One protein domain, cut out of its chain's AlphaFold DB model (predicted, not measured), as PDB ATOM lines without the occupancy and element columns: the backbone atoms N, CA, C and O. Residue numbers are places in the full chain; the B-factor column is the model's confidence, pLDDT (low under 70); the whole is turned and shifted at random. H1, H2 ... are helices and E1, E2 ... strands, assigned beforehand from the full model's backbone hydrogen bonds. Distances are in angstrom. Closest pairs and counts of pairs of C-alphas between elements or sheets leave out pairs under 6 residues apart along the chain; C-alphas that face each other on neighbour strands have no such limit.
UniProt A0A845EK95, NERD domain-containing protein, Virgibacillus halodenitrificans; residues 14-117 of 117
ATOM      1  N   PHE A  14     -25.507 -18.956 116.625       36.31
ATOM      2  CA  PHE A  14     -24.531 -18.246 115.793       36.31
ATOM      3  C   PHE A  14     -23.374 -19.191 115.426       36.31
ATOM      4  O   PHE A  14     -23.100 -20.135 116.168       36.31
ATOM      5  N   PRO A  15     -22.662 -18.959 114.306       35.25
ATOM      6  CA  PRO A  15     -21.721 -19.930 113.728       35.25
ATOM      7  C   PRO A  15     -20.554 -20.357 114.635       35.25
ATOM      8  O   PRO A  15     -19.904 -21.359 114.355       35.25
ATOM      9  N   SER A  16     -20.270 -19.608 115.702       31.06
ATOM     10  CA  SER A  16     -19.146 -19.840 116.618       31.06
ATOM     11  C   SER A  16     -19.552 -20.034 118.084       31.06
ATOM     12  O   SER A  16     -18.669 -20.174 118.928       31.06
ATOM     13  N   CYS A  17     -20.849 -20.051 118.422       32.00
ATOM     14  CA  CYS A  17     -21.289 -20.178 119.815       32.00
ATOM     15  C   CYS A  17     -22.736 -20.688 119.943       32.00
ATOM     16  O   CYS A  17     -23.595 -20.373 119.121       32.00
ATOM     17  N   SER A  18     -23.008 -21.455 121.003       27.67
ATOM     18  CA  SER A  18     -24.349 -21.951 121.348       27.67
ATOM     19  C   SER A  18     -24.889 -21.176 122.548       27.67
ATOM     20  O   SER A  18     -24.229 -21.125 123.582       27.67
ATOM     21  N   ILE A  19     -26.083 -20.592 122.423       39.56
ATOM     22  CA  ILE A  19     -26.761 -19.874 123.509       39.56
ATOM     23  C   ILE A  19     -27.813 -20.801 124.129       39.56
ATOM     24  O   ILE A  19     -28.732 -21.246 123.440       39.56
ATOM     25  N   ILE A  20     -27.693 -21.070 125.432       36.94
ATOM     26  CA  ILE A  20     -28.719 -21.747 126.239       36.94
ATOM     27  C   ILE A  20     -29.237 -20.730 127.259       36.94
ATOM     28  O   ILE A  20     -28.501 -20.338 128.162       36.94
ATOM     29  N   ILE A  21     -30.488 -20.294 127.103       40.47
ATOM     30  CA  ILE A  21     -31.196 -19.457 128.081       40.47
ATOM     31  C   ILE A  21     -32.169 -20.378 128.823       40.47
ATOM     32  O   ILE A  21     -33.243 -20.686 128.317       40.47
ATOM     33  N   ASP A  22     -31.752 -20.886 129.980       36.75
ATOM     34  CA  ASP A  22     -32.594 -21.673 130.891       36.75
ATOM     35  C   ASP A  22     -33.505 -20.708 131.665       36.75
ATOM     36  O   ASP A  22     -33.006 -19.769 132.254       36.75
ATOM     37  N   GLY A  23     -34.828 -20.869 131.649       39.84
ATOM     38  CA  GLY A  23     -35.780 -19.909 132.237       39.84
ATOM     39  C   GLY A  23     -35.912 -19.945 133.768       39.84
ATOM     40  O   GLY A  23     -36.749 -19.232 134.320       39.84
ATOM     41  N   ASN A  24     -35.130 -20.762 134.481       41.44
ATOM     42  CA  ASN A  24     -35.359 -21.004 135.907       41.44
ATOM     43  C   ASN A  24     -34.678 -19.967 136.837       41.44
ATOM     44  O   ASN A  24     -33.458 -19.788 136.824       41.44
ATOM     45  N   LYS A  25     -35.484 -19.303 137.679       45.12
ATOM     46  CA  LYS A  25     -35.206 -18.063 138.444       45.12
ATOM     47  C   LYS A  25     -34.285 -18.170 139.678       45.12
ATOM     48  O   LYS A  25     -34.328 -17.292 140.532       45.12
ATOM     49  N   GLU A  26     -33.408 -19.165 139.781       42.06
ATOM     50  CA  GLU A  26     -32.456 -19.266 140.914       42.06
ATOM     51  C   GLU A  26     -30.976 -19.292 140.503       42.06
ATOM     52  O   GLU A  26     -30.102 -19.669 141.283       42.06
ATOM     53  N   ARG A  27     -30.651 -18.880 139.275       45.97
ATOM     54  CA  ARG A  27     -29.273 -18.909 138.777       45.97
ATOM     55  C   ARG A  27     -28.759 -17.497 138.530       45.97
ATOM     56  O   ARG A  27     -29.172 -16.831 137.594       45.97
ATOM     57  N   MET A  28     -27.814 -17.101 139.376       43.81
ATOM     58  CA  MET A  28     -26.912 -15.966 139.194       43.81
ATOM     59  C   MET A  28     -26.208 -16.140 137.837       43.81
ATOM     60  O   MET A  28     -25.380 -17.044 137.678       43.81
ATOM     61  N   TRP A  29     -26.596 -15.372 136.817       46.94
ATOM     62  CA  TRP A  29     -26.044 -15.534 135.469       46.94
ATOM     63  C   TRP A  29     -24.888 -14.575 135.264       46.94
ATOM     64  O   TRP A  29     -25.062 -13.428 134.862       46.94
ATOM     65  N   LYS A  30     -23.680 -15.097 135.485       53.62
ATOM     66  CA  LYS A  30     -22.464 -14.514 134.933       53.62
ATOM     67  C   LYS A  30     -22.174 -15.188 133.595       53.62
ATOM     68  O   LYS A  30     -21.719 -16.330 133.553       53.62
ATOM     69  N   MET A  31     -22.429 -14.482 132.500       59.81
ATOM     70  CA  MET A  31     -22.073 -14.947 131.157       59.81
ATOM     71  C   MET A  31     -20.750 -14.304 130.739       59.81
ATOM     72  O   MET A  31     -20.672 -13.090 130.539       59.81
ATOM     73  N   VAL A  32     -19.704 -15.127 130.623       63.41
ATOM     74  CA  VAL A  32     -18.400 -14.736 130.070       63.41
ATOM     75  C   VAL A  32     -18.358 -15.176 128.610       63.41
ATOM     76  O   VAL A  32     -18.401 -16.366 128.314       63.41
ATOM     77  N   TYR A  33     -18.286 -14.214 127.689       63.06
ATOM     78  CA  TYR A  33     -18.424 -14.486 126.252       63.06
ATOM     79  C   TYR A  33     -17.153 -15.015 125.575       63.06
ATOM     80  O   TYR A  33     -17.224 -15.531 124.460       63.06
ATOM     81  N   LYS A  34     -15.992 -14.912 126.230       70.75
ATOM     82  CA  LYS A  34     -14.712 -15.364 125.681       70.75
ATOM     83  C   LYS A  34     -13.900 -16.074 126.756       70.75
ATOM     84  O   LYS A  34     -13.562 -15.477 127.770       70.75
ATOM     85  N   ILE A  35     -13.585 -17.345 126.519       74.88
ATOM     86  CA  ILE A  35     -12.668 -18.111 127.371       74.88
ATOM     87  C   ILE A  35     -11.241 -17.716 126.985       74.88
ATOM     88  O   ILE A  35     -10.891 -17.750 125.799       74.88
ATOM     89  N   ARG A  36     -10.411 -17.350 127.967       81.12
ATOM     90  CA  ARG A  36      -9.009 -17.025 127.699       81.12
ATOM     91  C   ARG A  36      -8.234 -18.267 127.283       81.12
ATOM     92  O   ARG A  36      -8.341 -19.345 127.865       81.12
ATOM     93  N   SER A  37      -7.432 -18.090 126.243       87.19
ATOM     94  CA  SER A  37      -6.470 -19.074 125.767       87.19
ATOM     95  C   SER A  37      -5.118 -18.395 125.651       87.19
ATOM     96  O   SER A  37      -5.040 -17.192 125.399       87.19
ATOM     97  N   VAL A  38      -4.048 -19.160 125.859       90.06
ATOM     98  CA  VAL A  38      -2.694 -18.627 125.731       90.06
ATOM     99  C   VAL A  38      -2.496 -18.139 124.289       90.06
ATOM    100  O   VAL A  38      -2.714 -18.925 123.360       90.06
ATOM    101  N   PRO A  39      -2.071 -16.881 124.070       91.06
ATOM    102  CA  PRO A  39      -1.895 -16.357 122.725       91.06
ATOM    103  C   PRO A  39      -0.837 -17.160 121.961       91.06
ATOM    104  O   PRO A  39       0.206 -17.535 122.504       91.06
ATOM    105  N   ALA A  40      -1.096 -17.410 120.674       93.56
ATOM    106  CA  ALA A  40      -0.238 -18.240 119.827       93.56
ATOM    107  C   ALA A  40       1.213 -17.738 119.798       93.56
ATOM    108  O   ALA A  40       2.153 -18.529 119.855       93.56
ATOM    109  N   GLU A  41       1.401 -16.422 119.781       94.44
ATOM    110  CA  GLU A  41       2.720 -15.804 119.828       94.44
ATOM    111  C   GLU A  41       3.488 -16.150 121.112       94.44
ATOM    112  O   GLU A  41       4.664 -16.514 121.056       94.44
ATOM    113  N   LEU A  42       2.821 -16.147 122.270       94.94
ATOM    114  CA  LEU A  42       3.443 -16.536 123.536       94.94
ATOM    115  C   LEU A  42       3.816 -18.027 123.533       94.94
ATOM    116  O   LEU A  42       4.878 -18.401 124.033       94.94
ATOM    117  N   CYS A  43       3.014 -18.887 122.899       95.31
ATOM    118  CA  CYS A  43       3.360 -20.296 122.675       95.31
ATOM    119  C   CYS A  43       4.619 -20.466 121.799       95.31
ATOM    120  O   CYS A  43       5.469 -21.323 122.085       95.31
ATOM    121  N   ILE A  44       4.771 -19.643 120.756       94.44
ATOM    122  CA  ILE A  44       5.954 -19.635 119.883       94.44
ATOM    123  C   ILE A  44       7.188 -19.209 120.680       94.44
ATOM    124  O   ILE A  44       8.186 -19.934 120.696       94.44
ATOM    125  N   TRP A  45       7.110 -18.099 121.417       94.81
ATOM    126  CA  TRP A  45       8.220 -17.621 122.242       94.81
ATOM    127  C   TRP A  45       8.637 -18.625 123.316       94.81
ATOM    128  O   TRP A  45       9.828 -18.904 123.466       94.81
ATOM    129  N   ASN A  46       7.674 -19.252 123.994       93.25
ATOM    130  CA  ASN A  46       7.927 -20.333 124.951       93.25
ATOM    131  C   ASN A  46       8.682 -21.511 124.322       93.25
ATOM    132  O   ASN A  46       9.507 -22.159 124.972       93.25
ATOM    133  N   SER A  47       8.415 -21.799 123.049       94.00
ATOM    134  CA  SER A  47       9.105 -22.851 122.304       94.00
ATOM    135  C   SER A  47      10.519 -22.437 121.881       94.00
ATOM    136  O   SER A  47      11.423 -23.273 121.877       94.00
ATOM    137  N   LEU A  48      10.729 -21.163 121.538       93.81
ATOM    138  CA  LEU A  48      12.034 -20.613 121.149       93.81
ATOM    139  C   LEU A  48      12.990 -20.493 122.342       93.81
ATOM    140  O   LEU A  48      14.134 -20.937 122.253       93.81
ATOM    141  N   LEU A  49      12.508 -19.988 123.482       91.94
ATOM    142  CA  LEU A  49      13.284 -19.833 124.720       91.94
ATOM    143  C   LEU A  49      13.912 -21.141 125.215       91.94
ATOM    144  O   LEU A  49      15.001 -21.134 125.783       91.94
ATOM    145  N   LYS A  50      13.246 -22.276 124.976       91.12
ATOM    146  CA  LYS A  50      13.754 -23.610 125.338       91.12
ATOM    147  C   LYS A  50      14.926 -24.069 124.467       91.12
ATOM    148  O   LYS A  50      15.649 -24.976 124.862       91.12
ATOM    149  N   ARG A  51      15.089 -23.492 123.272       93.94
ATOM    150  CA  ARG A  51      16.054 -23.943 122.255       93.94
ATOM    151  C   ARG A  51      17.211 -22.971 122.056       93.94
ATOM    152  O   ARG A  51      18.237 -23.369 121.512       93.94
ATOM    153  N   MET A  52      17.064 -21.715 122.474       91.94
ATOM    154  CA  MET A  52      18.091 -20.695 122.285       91.94
ATOM    155  C   MET A  52      18.033 -19.576 123.323       91.94
ATOM    156  O   MET A  52      17.013 -19.323 123.960       91.94
ATOM    157  N   LYS A  53      19.154 -18.860 123.457       91.56
ATOM    158  CA  LYS A  53      19.215 -17.610 124.215       91.56
ATOM    159  C   LYS A  53      18.727 -16.466 123.331       91.56
ATOM    160  O   LYS A  53      19.307 -16.213 122.283       91.56
ATOM    161  N   LEU A  54      17.693 -15.771 123.792       87.25
ATOM    162  CA  LEU A  54      17.153 -14.593 123.119       87.25
ATOM    163  C   LEU A  54      18.027 -13.351 123.317       87.25
ATOM    164  O   LEU A  54      18.663 -13.189 124.367       87.25
ATOM    165  N   HIS A  55      17.992 -12.455 122.328       92.12
ATOM    166  CA  HIS A  55      18.574 -11.121 122.429       92.12
ATOM    167  C   HIS A  55      17.842 -10.304 123.521       92.12
ATOM    168  O   HIS A  55      16.662 -10.553 123.778       92.12
ATOM    169  N   PRO A  56      18.493  -9.337 124.197       91.25
ATOM    170  CA  PRO A  56      17.851  -8.546 125.254       91.25
ATOM    171  C   PRO A  56      16.517  -7.896 124.854       91.25
ATOM    172  O   PRO A  56      15.571  -7.934 125.637       91.25
ATOM    173  N   ASN A  57      16.411  -7.377 123.627       92.69
ATOM    174  CA  ASN A  57      15.172  -6.770 123.123       92.69
ATOM    175  C   ASN A  57      14.025  -7.788 123.029       92.69
ATOM    176  O   ASN A  57      12.913  -7.508 123.469       92.69
ATOM    177  N   ASP A  58      14.311  -8.994 122.539       93.19
ATOM    178  CA  ASP A  58      13.324 -10.071 122.416       93.19
ATOM    179  C   ASP A  58      12.868 -10.565 123.792       93.19
ATOM    180  O   ASP A  58      11.697 -10.873 123.995       93.19
ATOM    181  N   LYS A  59      13.775 -10.592 124.780       91.62
ATOM    182  CA  LYS A  59      13.408 -10.896 126.172       91.62
ATOM    183  C   LYS A  59      12.463  -9.852 126.746       91.62
ATOM    184  O   LYS A  59      11.523 -10.222 127.445       91.62
ATOM    185  N   GLN A  60      12.710  -8.571 126.476       94.31
ATOM    186  CA  GLN A  60      11.823  -7.504 126.923       94.31
ATOM    187  C   GLN A  60      10.447  -7.636 126.269       94.31
ATOM    188  O   GLN A  60       9.436  -7.564 126.964       94.31
ATOM    189  N   TYR A  61      10.413  -7.892 124.960       94.38
ATOM    190  CA  TYR A  61       9.178  -8.117 124.217       94.38
ATOM    191  C   TYR A  61       8.385  -9.305 124.776       94.38
ATOM    192  O   TYR A  61       7.236  -9.146 125.183       94.38
ATOM    193  N   TYR A  62       9.030 -10.466 124.914       94.31
ATOM    194  CA  TYR A  62       8.442 -11.654 125.532       94.31
ATOM    195  C   TYR A  62       7.912 -11.376 126.943       94.31
ATOM    196  O   TYR A  62       6.823 -11.813 127.314       94.31
ATOM    197  N   SER A  63       8.674 -10.628 127.742       94.56
ATOM    198  CA  SER A  63       8.286 -10.279 129.103       94.56
ATOM    199  C   SER A  63       7.051  -9.374 129.130       94.56
ATOM    200  O   SER A  63       6.191  -9.567 129.983       94.56
ATOM    201  N   ASN A  64       6.923  -8.433 128.194       95.06
ATOM    202  CA  ASN A  64       5.724  -7.607 128.052       95.06
ATOM    203  C   ASN A  64       4.514  -8.449 127.621       95.06
ATOM    204  O   ASN A  64       3.454  -8.329 128.226       95.06
ATOM    205  N   LEU A  65       4.696  -9.347 126.646       94.56
ATOM    206  CA  LEU A  65       3.656 -10.267 126.171       94.56
ATOM    207  C   LEU A  65       3.130 -11.160 127.309       94.56
ATOM    208  O   LEU A  65       1.928 -11.353 127.465       94.56
ATOM    209  N   THR A  66       4.047 -11.664 128.142       95.50
ATOM    210  CA  THR A  66       3.719 -12.504 129.302       95.50
ATOM    211  C   THR A  66       2.948 -11.723 130.358       95.50
ATOM    212  O   THR A  66       1.913 -12.196 130.814       95.50
ATOM    213  N   ARG A  67       3.395 -10.506 130.696       94.94
ATOM    214  CA  ARG A  67       2.688  -9.648 131.659       94.94
ATOM    215  C   ARG A  67       1.283  -9.281 131.191       94.94
ATOM    216  O   ARG A  67       0.382  -9.253 132.019       94.94
ATOM    217  N   GLY A  68       1.097  -9.016 129.897       92.12
ATOM    218  CA  GLY A  68      -0.228  -8.745 129.334       92.12
ATOM    219  C   GLY A  68      -1.182  -9.915 129.568       92.12
ATOM    220  O   GLY A  68      -2.235  -9.739 130.171       92.12
ATOM    221  N   TYR A  69      -0.757 -11.129 129.204       92.50
ATOM    222  CA  TYR A  69      -1.552 -12.339 129.432       92.50
ATOM    223  C   TYR A  69      -1.818 -12.614 130.922       92.50
ATOM    224  O   TYR A  69      -2.938 -12.939 131.303       92.50
ATOM    225  N   GLU A  70      -0.813 -12.463 131.788       94.06
ATOM    226  CA  GLU A  70      -0.989 -12.616 133.240       94.06
ATOM    227  C   GLU A  70      -1.980 -11.594 133.811       94.06
ATOM    228  O   GLU A  70      -2.775 -11.943 134.684       94.06
ATOM    229  N   GLY A  71      -1.955 -10.357 133.308       91.88
ATOM    230  CA  GLY A  71      -2.911  -9.312 133.664       91.88
ATOM    231  C   GLY A  71      -4.343  -9.689 133.292       91.88
ATOM    232  O   GLY A  71      -5.229  -9.603 134.140       91.88
ATOM    233  N   GLU A  72      -4.564 -10.192 132.075       89.06
ATOM    234  CA  GLU A  72      -5.880 -10.679 131.635       89.06
ATOM    235  C   GLU A  72      -6.384 -11.841 132.503       89.06
ATOM    236  O   GLU A  72      -7.527 -11.832 132.953       89.06
ATOM    237  N   VAL A  73      -5.520 -12.816 132.815       89.44
ATOM    238  CA  VAL A  73      -5.874 -13.953 133.685       89.44
ATOM    239  C   VAL A  73      -6.250 -13.483 135.094       89.44
ATOM    240  O   VAL A  73      -7.199 -13.990 135.693       89.44
ATOM    241  N   GLN A  74      -5.517 -12.514 135.647       91.00
ATOM    242  CA  GLN A  74      -5.848 -11.932 136.948       91.00
ATOM    243  C   GLN A  74      -7.169 -11.164 136.903       91.00
ATOM    244  O   GLN A  74      -7.964 -11.277 137.837       91.00
ATOM    245  N   PHE A  75      -7.423 -10.417 135.829       88.19
ATOM    246  CA  PHE A  75      -8.680  -9.707 135.625       88.19
ATOM    247  C   PHE A  75      -9.868 -10.675 135.564       88.19
ATOM    248  O   PHE A  75     -10.848 -10.491 136.286       88.19
ATOM    249  N   ASP A  76      -9.752 -11.768 134.811       85.19
ATOM    250  CA  ASP A  76     -10.769 -12.820 134.779       85.19
ATOM    251  C   ASP A  76     -11.019 -13.409 136.175       85.19
ATOM    252  O   ASP A  76     -12.165 -13.469 136.623       85.19
ATOM    253  N   ALA A  77      -9.962 -13.735 136.926       86.25
ATOM    254  CA  ALA A  77     -10.081 -14.265 138.288       86.25
ATOM    255  C   ALA A  77     -10.713 -13.268 139.282       86.25
ATOM    256  O   ALA A  77     -11.357 -13.672 140.255       86.25
ATOM    257  N   LEU A  78     -10.527 -11.961 139.076       86.88
ATOM    258  CA  LEU A  78     -11.195 -10.919 139.857       86.88
ATOM    259  C   LEU A  78     -12.674 -10.824 139.490       86.88
ATOM    260  O   LEU A  78     -13.521 -10.775 140.382       86.88
ATOM    261  N   THR A  79     -12.999 -10.850 138.197       83.25
ATOM    262  CA  THR A  79     -14.392 -10.772 137.755       83.25
ATOM    263  C   THR A  79     -15.169 -12.042 138.091       83.25
ATOM    264  O   THR A  79     -16.385 -11.992 138.243       83.25
ATOM    265  N   GLU A  80     -14.537 -13.219 138.183       81.19
ATOM    266  CA  GLU A  80     -15.170 -14.480 138.627       81.19
ATOM    267  C   GLU A  80     -15.743 -14.400 140.037       81.19
ATOM    268  O   GLU A  80     -16.724 -15.072 140.335       81.19
ATOM    269  N   LYS A  81     -15.188 -13.530 140.882       80.38
ATOM    270  CA  LYS A  81     -15.656 -13.322 142.256       80.38
ATOM    271  C   LYS A  81     -16.836 -12.349 142.352       80.38
ATOM    272  O   LYS A  81     -17.297 -12.070 143.458       80.38
ATOM    273  N   LEU A  82     -17.298 -11.792 141.231       80.81
ATOM    274  CA  LEU A  82     -18.452 -10.897 141.208       80.81
ATOM    275  C   LEU A  82     -19.739 -11.712 141.377       80.81
ATOM    276  O   LEU A  82     -20.122 -12.476 140.496       80.81
ATOM    277  N   ASN A  83     -20.430 -11.504 142.499       75.44
ATOM    278  CA  ASN A  83     -21.709 -12.151 142.820       75.44
ATOM    279  C   ASN A  83     -22.923 -11.322 142.358       75.44
ATOM    280  O   ASN A  83     -23.931 -11.254 143.057       75.44
ATOM    281  N   CYS A  84     -22.819 -10.628 141.227       76.00
ATOM    282  CA  CYS A  84     -23.910  -9.825 140.681       76.00
ATOM    283  C   CYS A  84     -24.311 -10.311 139.290       76.00
ATOM    284  O   CYS A  84     -23.479 -10.824 138.539       76.00
ATOM    285  N   ASP A  85     -25.582 -10.109 138.942       79.88
ATOM    286  CA  ASP A  85     -26.074 -10.357 137.589       79.88
ATOM    287  C   ASP A  85     -25.450  -9.327 136.642       79.88
ATOM    288  O   ASP A  85     -25.823  -8.147 136.614       79.88
ATOM    289  N   CYS A  86     -24.427  -9.772 135.917       82.81
ATOM    290  CA  CYS A  86     -23.633  -8.927 135.046       82.81
ATOM    291  C   CYS A  86     -23.128  -9.682 133.814       82.81
ATOM    292  O   CYS A  86     -22.913 -10.897 133.826       82.81
ATOM    293  N   TYR A  87     -22.908  -8.926 132.741       83.56
ATOM    294  CA  TYR A  87     -22.312  -9.412 131.503       83.56
ATOM    295  C   TYR A  87     -20.927  -8.806 131.343       83.56
ATOM    296  O   TYR A  87     -20.781  -7.585 131.385       83.56
ATOM    297  N   LEU A  88     -19.924  -9.656 131.130       86.06
ATOM    298  CA  LEU A  88     -18.569  -9.220 130.816       86.06
ATOM    299  C   LEU A  88     -18.294  -9.460 129.330       86.06
ATOM    300  O   LEU A  88     -18.261 -10.605 128.868       86.06
ATOM    301  N   LEU A  89     -18.098  -8.369 128.598       84.69
ATOM    302  CA  LEU A  89     -17.744  -8.356 127.186       84.69
ATOM    303  C   LEU A  89     -16.297  -7.882 127.047       84.69
ATOM    304  O   LEU A  89     -15.917  -6.892 127.662       84.69
ATOM    305  N   GLN A  90     -15.496  -8.587 126.257       84.19
ATOM    306  CA  GLN A  90     -14.067  -8.309 126.093       84.19
ATOM    307  C   GLN A  90     -13.734  -8.187 124.603       84.19
ATOM    308  O   GLN A  90     -14.406  -8.810 123.776       84.19
ATOM    309  N   ASP A  91     -12.696  -7.416 124.280       83.06
ATOM    310  CA  ASP A  91     -12.178  -7.202 122.921       83.06
ATOM    311  C   ASP A  91     -13.241  -6.679 121.929       83.06
ATOM    312  O   ASP A  91     -13.399  -7.188 120.813       83.06
ATOM    313  N   LEU A  92     -14.009  -5.663 122.339       87.00
ATOM    314  CA  LEU A  92     -15.076  -5.093 121.517       87.00
ATOM    315  C   LEU A  92     -14.515  -4.075 120.523       87.00
ATOM    316  O   LEU A  92     -14.089  -2.991 120.909       87.00
ATOM    317  N   LEU A  93     -14.579  -4.392 119.231       89.56
ATOM    318  CA  LEU A  93     -14.298  -3.442 118.154       89.56
ATOM    319  C   LEU A  93     -15.607  -2.810 117.675       89.56
ATOM    320  O   LEU A  93     -16.452  -3.491 117.093       89.56
ATOM    321  N   LEU A  94     -15.774  -1.512 117.911       88.38
ATOM    322  CA  LEU A  94     -16.992  -0.771 117.593       88.38
ATOM    323  C   LEU A  94     -16.708   0.317 116.558       88.38
ATOM    324  O   LEU A  94     -15.628   0.906 116.535       88.38
ATOM    325  N   GLN A  95     -17.698   0.603 115.714       93.44
ATOM    326  CA  GLN A  95     -17.622   1.664 114.713       93.44
ATOM    327  C   GLN A  95     -18.830   2.593 114.843       93.44
ATOM    328  O   GLN A  95     -19.976   2.147 114.803       93.44
ATOM    329  N   THR A  96     -18.578   3.893 114.971       90.50
ATOM    330  CA  THR A  96     -19.609   4.939 114.990       90.50
ATOM    331  C   THR A  96     -19.119   6.152 114.216       90.50
ATOM    332  O   THR A  96     -17.958   6.509 114.330       90.50
ATOM    333  N   ASN A  97     -19.960   6.795 113.403       88.31
ATOM    334  CA  ASN A  97     -19.601   8.030 112.680       88.31
ATOM    335  C   ASN A  97     -18.228   7.985 111.971       88.31
ATOM    336  O   ASN A  97     -17.443   8.927 112.053       88.31
ATOM    337  N   ASN A  98     -17.928   6.874 111.291       91.12
ATOM    338  CA  ASN A  98     -16.656   6.611 110.601       91.12
ATOM    339  C   ASN A  98     -15.408   6.563 111.505       91.12
ATOM    340  O   ASN A  98     -14.295   6.482 110.986       91.12
ATOM    341  N   THR A  99     -15.566   6.565 112.827       91.31
ATOM    342  CA  THR A  99     -14.494   6.276 113.777       91.31
ATOM    343  C   THR A  99     -14.639   4.854 114.300       91.31
ATOM    344  O   THR A  99     -15.736   4.393 114.622       91.31
ATOM    345  N   THR A 100     -13.516   4.147 114.357       92.06
ATOM    346  CA  THR A 100     -13.431   2.802 114.921       92.06
ATOM    347  C   THR A 100     -12.642   2.887 116.215       92.06
ATOM    348  O   THR A 100     -11.567   3.486 116.234       92.06
ATOM    349  N   PHE A 101     -13.171   2.309 117.284       89.44
ATOM    350  CA  PHE A 101     -12.514   2.270 118.584       89.44
ATOM    351  C   PHE A 101     -12.661   0.888 119.212       89.44
ATOM    352  O   PHE A 101     -13.578   0.129 118.885       89.44
ATOM    353  N   GLN A 102     -11.713   0.558 120.079       88.50
ATOM    354  CA  GLN A 102     -11.702  -0.686 120.832       88.50
ATOM    355  C   GLN A 102     -12.074  -0.393 122.279       88.50
ATOM    356  O   GLN A 102     -11.655   0.621 122.829       88.50
ATOM    357  N   ILE A 103     -12.884  -1.268 122.862       89.12
ATOM    358  CA  ILE A 103     -13.075  -1.351 124.305       89.12
ATOM    359  C   ILE A 103     -12.487  -2.686 124.744       89.12
ATOM    360  O   ILE A 103     -12.989  -3.743 124.341       89.12
ATOM    361  N   ASP A 104     -11.448  -2.626 125.573       84.69
ATOM    362  CA  ASP A 104     -10.739  -3.817 126.036       84.69
ATOM    363  C   ASP A 104     -11.645  -4.672 126.923       84.69
ATOM    364  O   ASP A 104     -11.747  -5.889 126.737       84.69
ATOM    365  N   SER A 105     -12.386  -4.047 127.843       88.31
ATOM    366  CA  SER A 105     -13.396  -4.732 128.650       88.31
ATOM    367  C   SER A 105     -14.579  -3.839 129.026       88.31
ATOM    368  O   SER A 105     -14.424  -2.722 129.512       88.31
ATOM    369  N   LEU A 106     -15.790  -4.367 128.840       89.12
ATOM    370  CA  LEU A 106     -17.060  -3.739 129.191       89.12
ATOM    371  C   LEU A 106     -17.843  -4.649 130.139       89.12
ATOM    372  O   LEU A 106     -18.238  -5.759 129.774       89.12
ATOM    373  N   LEU A 107     -18.111  -4.154 131.344       89.00
ATOM    374  CA  LEU A 107     -18.980  -4.802 132.317       89.00
ATOM    375  C   LEU A 107     -20.351  -4.124 132.315       89.00
ATOM    376  O   LEU A 107     -20.477  -2.934 132.607       89.00
ATOM    377  N   ILE A 108     -21.386  -4.899 132.013       88.25
ATOM    378  CA  ILE A 108     -22.776  -4.452 131.979       88.25
ATOM    379  C   ILE A 108     -23.491  -5.010 133.200       88.25
ATOM    380  O   ILE A 108     -23.537  -6.221 133.401       88.25
ATOM    381  N   THR A 109     -24.086  -4.129 133.991       86.06
ATOM    382  CA  THR A 109     -24.963  -4.484 135.114       86.06
ATOM    383  C   THR A 109     -26.377  -3.984 134.829       86.06
ATOM    384  O   THR A 109     -26.584  -3.216 133.890       86.06
ATOM    385  N   GLY A 110     -27.361  -4.364 135.648       81.94
ATOM    386  CA  GLY A 110     -28.752  -3.927 135.456       81.94
ATOM    387  C   GLY A 110     -28.959  -2.402 135.419       81.94
ATOM    388  O   GLY A 110     -29.923  -1.936 134.819       81.94
ATOM    389  N   ASN A 111     -28.053  -1.617 136.013       87.31
ATOM    390  CA  ASN A 111     -28.204  -0.162 136.126       87.31
ATOM    391  C   ASN A 111     -27.008   0.651 135.613       87.31
ATOM    392  O   ASN A 111     -27.132   1.869 135.495       87.31
ATOM    393  N   GLN A 112     -25.848   0.031 135.377       90.75
ATOM    394  CA  GLN A 112     -24.595   0.742 135.096       90.75
ATOM    395  C   GLN A 112     -23.724  -0.003 134.079       90.75
ATOM    396  O   GLN A 112     -23.750  -1.235 133.998       90.75
ATOM    397  N   LEU A 113     -22.920   0.769 133.345       91.31
ATOM    398  CA  LEU A 113     -21.884   0.293 132.429       91.31
ATOM    399  C   LEU A 113     -20.516   0.711 132.972       91.31
ATOM    400  O   LEU A 113     -20.326   1.885 133.291       91.31
ATOM    401  N   TYR A 114     -19.572  -0.225 133.035       90.44
ATOM    402  CA  TYR A 114     -18.186   0.045 133.415       90.44
ATOM    403  C   TYR A 114     -17.251  -0.333 132.275       90.44
ATOM    404  O   TYR A 114     -17.299  -1.460 131.783       90.44
ATOM    405  N   ILE A 115     -16.407   0.611 131.875       90.56
ATOM    406  CA  ILE A 115     -15.384   0.426 130.847       90.56
ATOM    407  C   ILE A 115     -14.031   0.319 131.545       90.56
ATOM    408  O   ILE A 115     -13.737   1.112 132.442       90.56
ATOM    409  N   PHE A 116     -13.237  -0.658 131.126       87.00
ATOM    410  CA  PHE A 116     -11.852  -0.840 131.535       87.00
ATOM    411  C   PHE A 116     -10.962  -0.771 130.285       87.00
ATOM    412  O   PHE A 116     -11.283  -1.407 129.276       87.00
ATOM    413  N   GLU A 117      -9.887   0.014 130.388       78.25
ATOM    414  CA  GLU A 117      -8.821   0.251 129.396       78.25
ATOM    415  C   GLU A 117      -7.453  -0.002 130.051       78.25
ATOM    416  O   GLU A 117      -7.359   0.190 131.291       78.25
TER     417      GLU A 117
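AT A GLANCE: This is residues 14 to 117 of the 117 residues of the protein "NERD domain-containing protein" of Virgibacillus halodenitrificans (UniProt A0A845EK95). A small, twisted sheet of four strands sits at one end, and a two-helix arm reaches away from it: long H2, with shorter H1 packed at a steep tilt on residues 62 to 66 of H2, away from the sheet. The hairpin E2 and E3 bends sharply, and its tip, residues 95 to 100, sticks out. The 104 printed residues hold E1, H1, H2, E2, E3 and E4 in that order; the sheet runs E1 E2 E3 E4, mixed, and the class is mixed helices and strands. The whole is loose, radius of gyration of the C-alphas 18.1 A, spanning 56 by 38 by 29 A.

IN THESE COORDINATES: E2 is residues 86 to 96, 24.7 A, and E3 residues 99 to 109, 26.1 A. E4 is residues 113 to 116, ending at C-alpha 116 (-11.852, -0.840, 131.535). E1 is residues 30 to 32, beginning at C-alpha 30 (-22.464, -14.514, 134.933). H2 is residues 56 to 79, 34.7 A, and H1 residues 40 to 49, 14.5 A.

HOW THE PARTS SIT: E2, E3 and E4 form a meander, each strand the antiparallel neighbour of the one before. In hairpin E2 and E3, N 89 and O 106 are 2.9 A apart; E2 bends by 81 degrees at residue 91, E3 by 75 degrees at residue 104. In hairpin E3 and E4, N 107 and O 114 are 2.8 A apart. E1 is parallel to E2, with no backbone N and O within hydrogen-bond range across the pair; C-alphas 31 and 87 face each other at 5.6 A. E1, H1 H2, E2 form a strand-helix-strand unit, parallel neighbour strands with helices between, its crossover left-handed. H2 only grazes the sheet, with residues 75 to 79. With residues 62 to 66 alone H2 touches H1, a steep tilt of 47 degrees, opposite ways; the closest C-alphas, Leu 42 and Leu 65, are 6.8 A apart. H1 is not on the sheet. In H1 and H2 every O i to N i+4 pair is within hydrogen-bond range.

THE WHOLE: The farthest C-alphas, Lys 25 and His 55, are 56.5 A apart. The printed part has no cut, and no link is long. Residues 14 to 33 have pLDDT under 70.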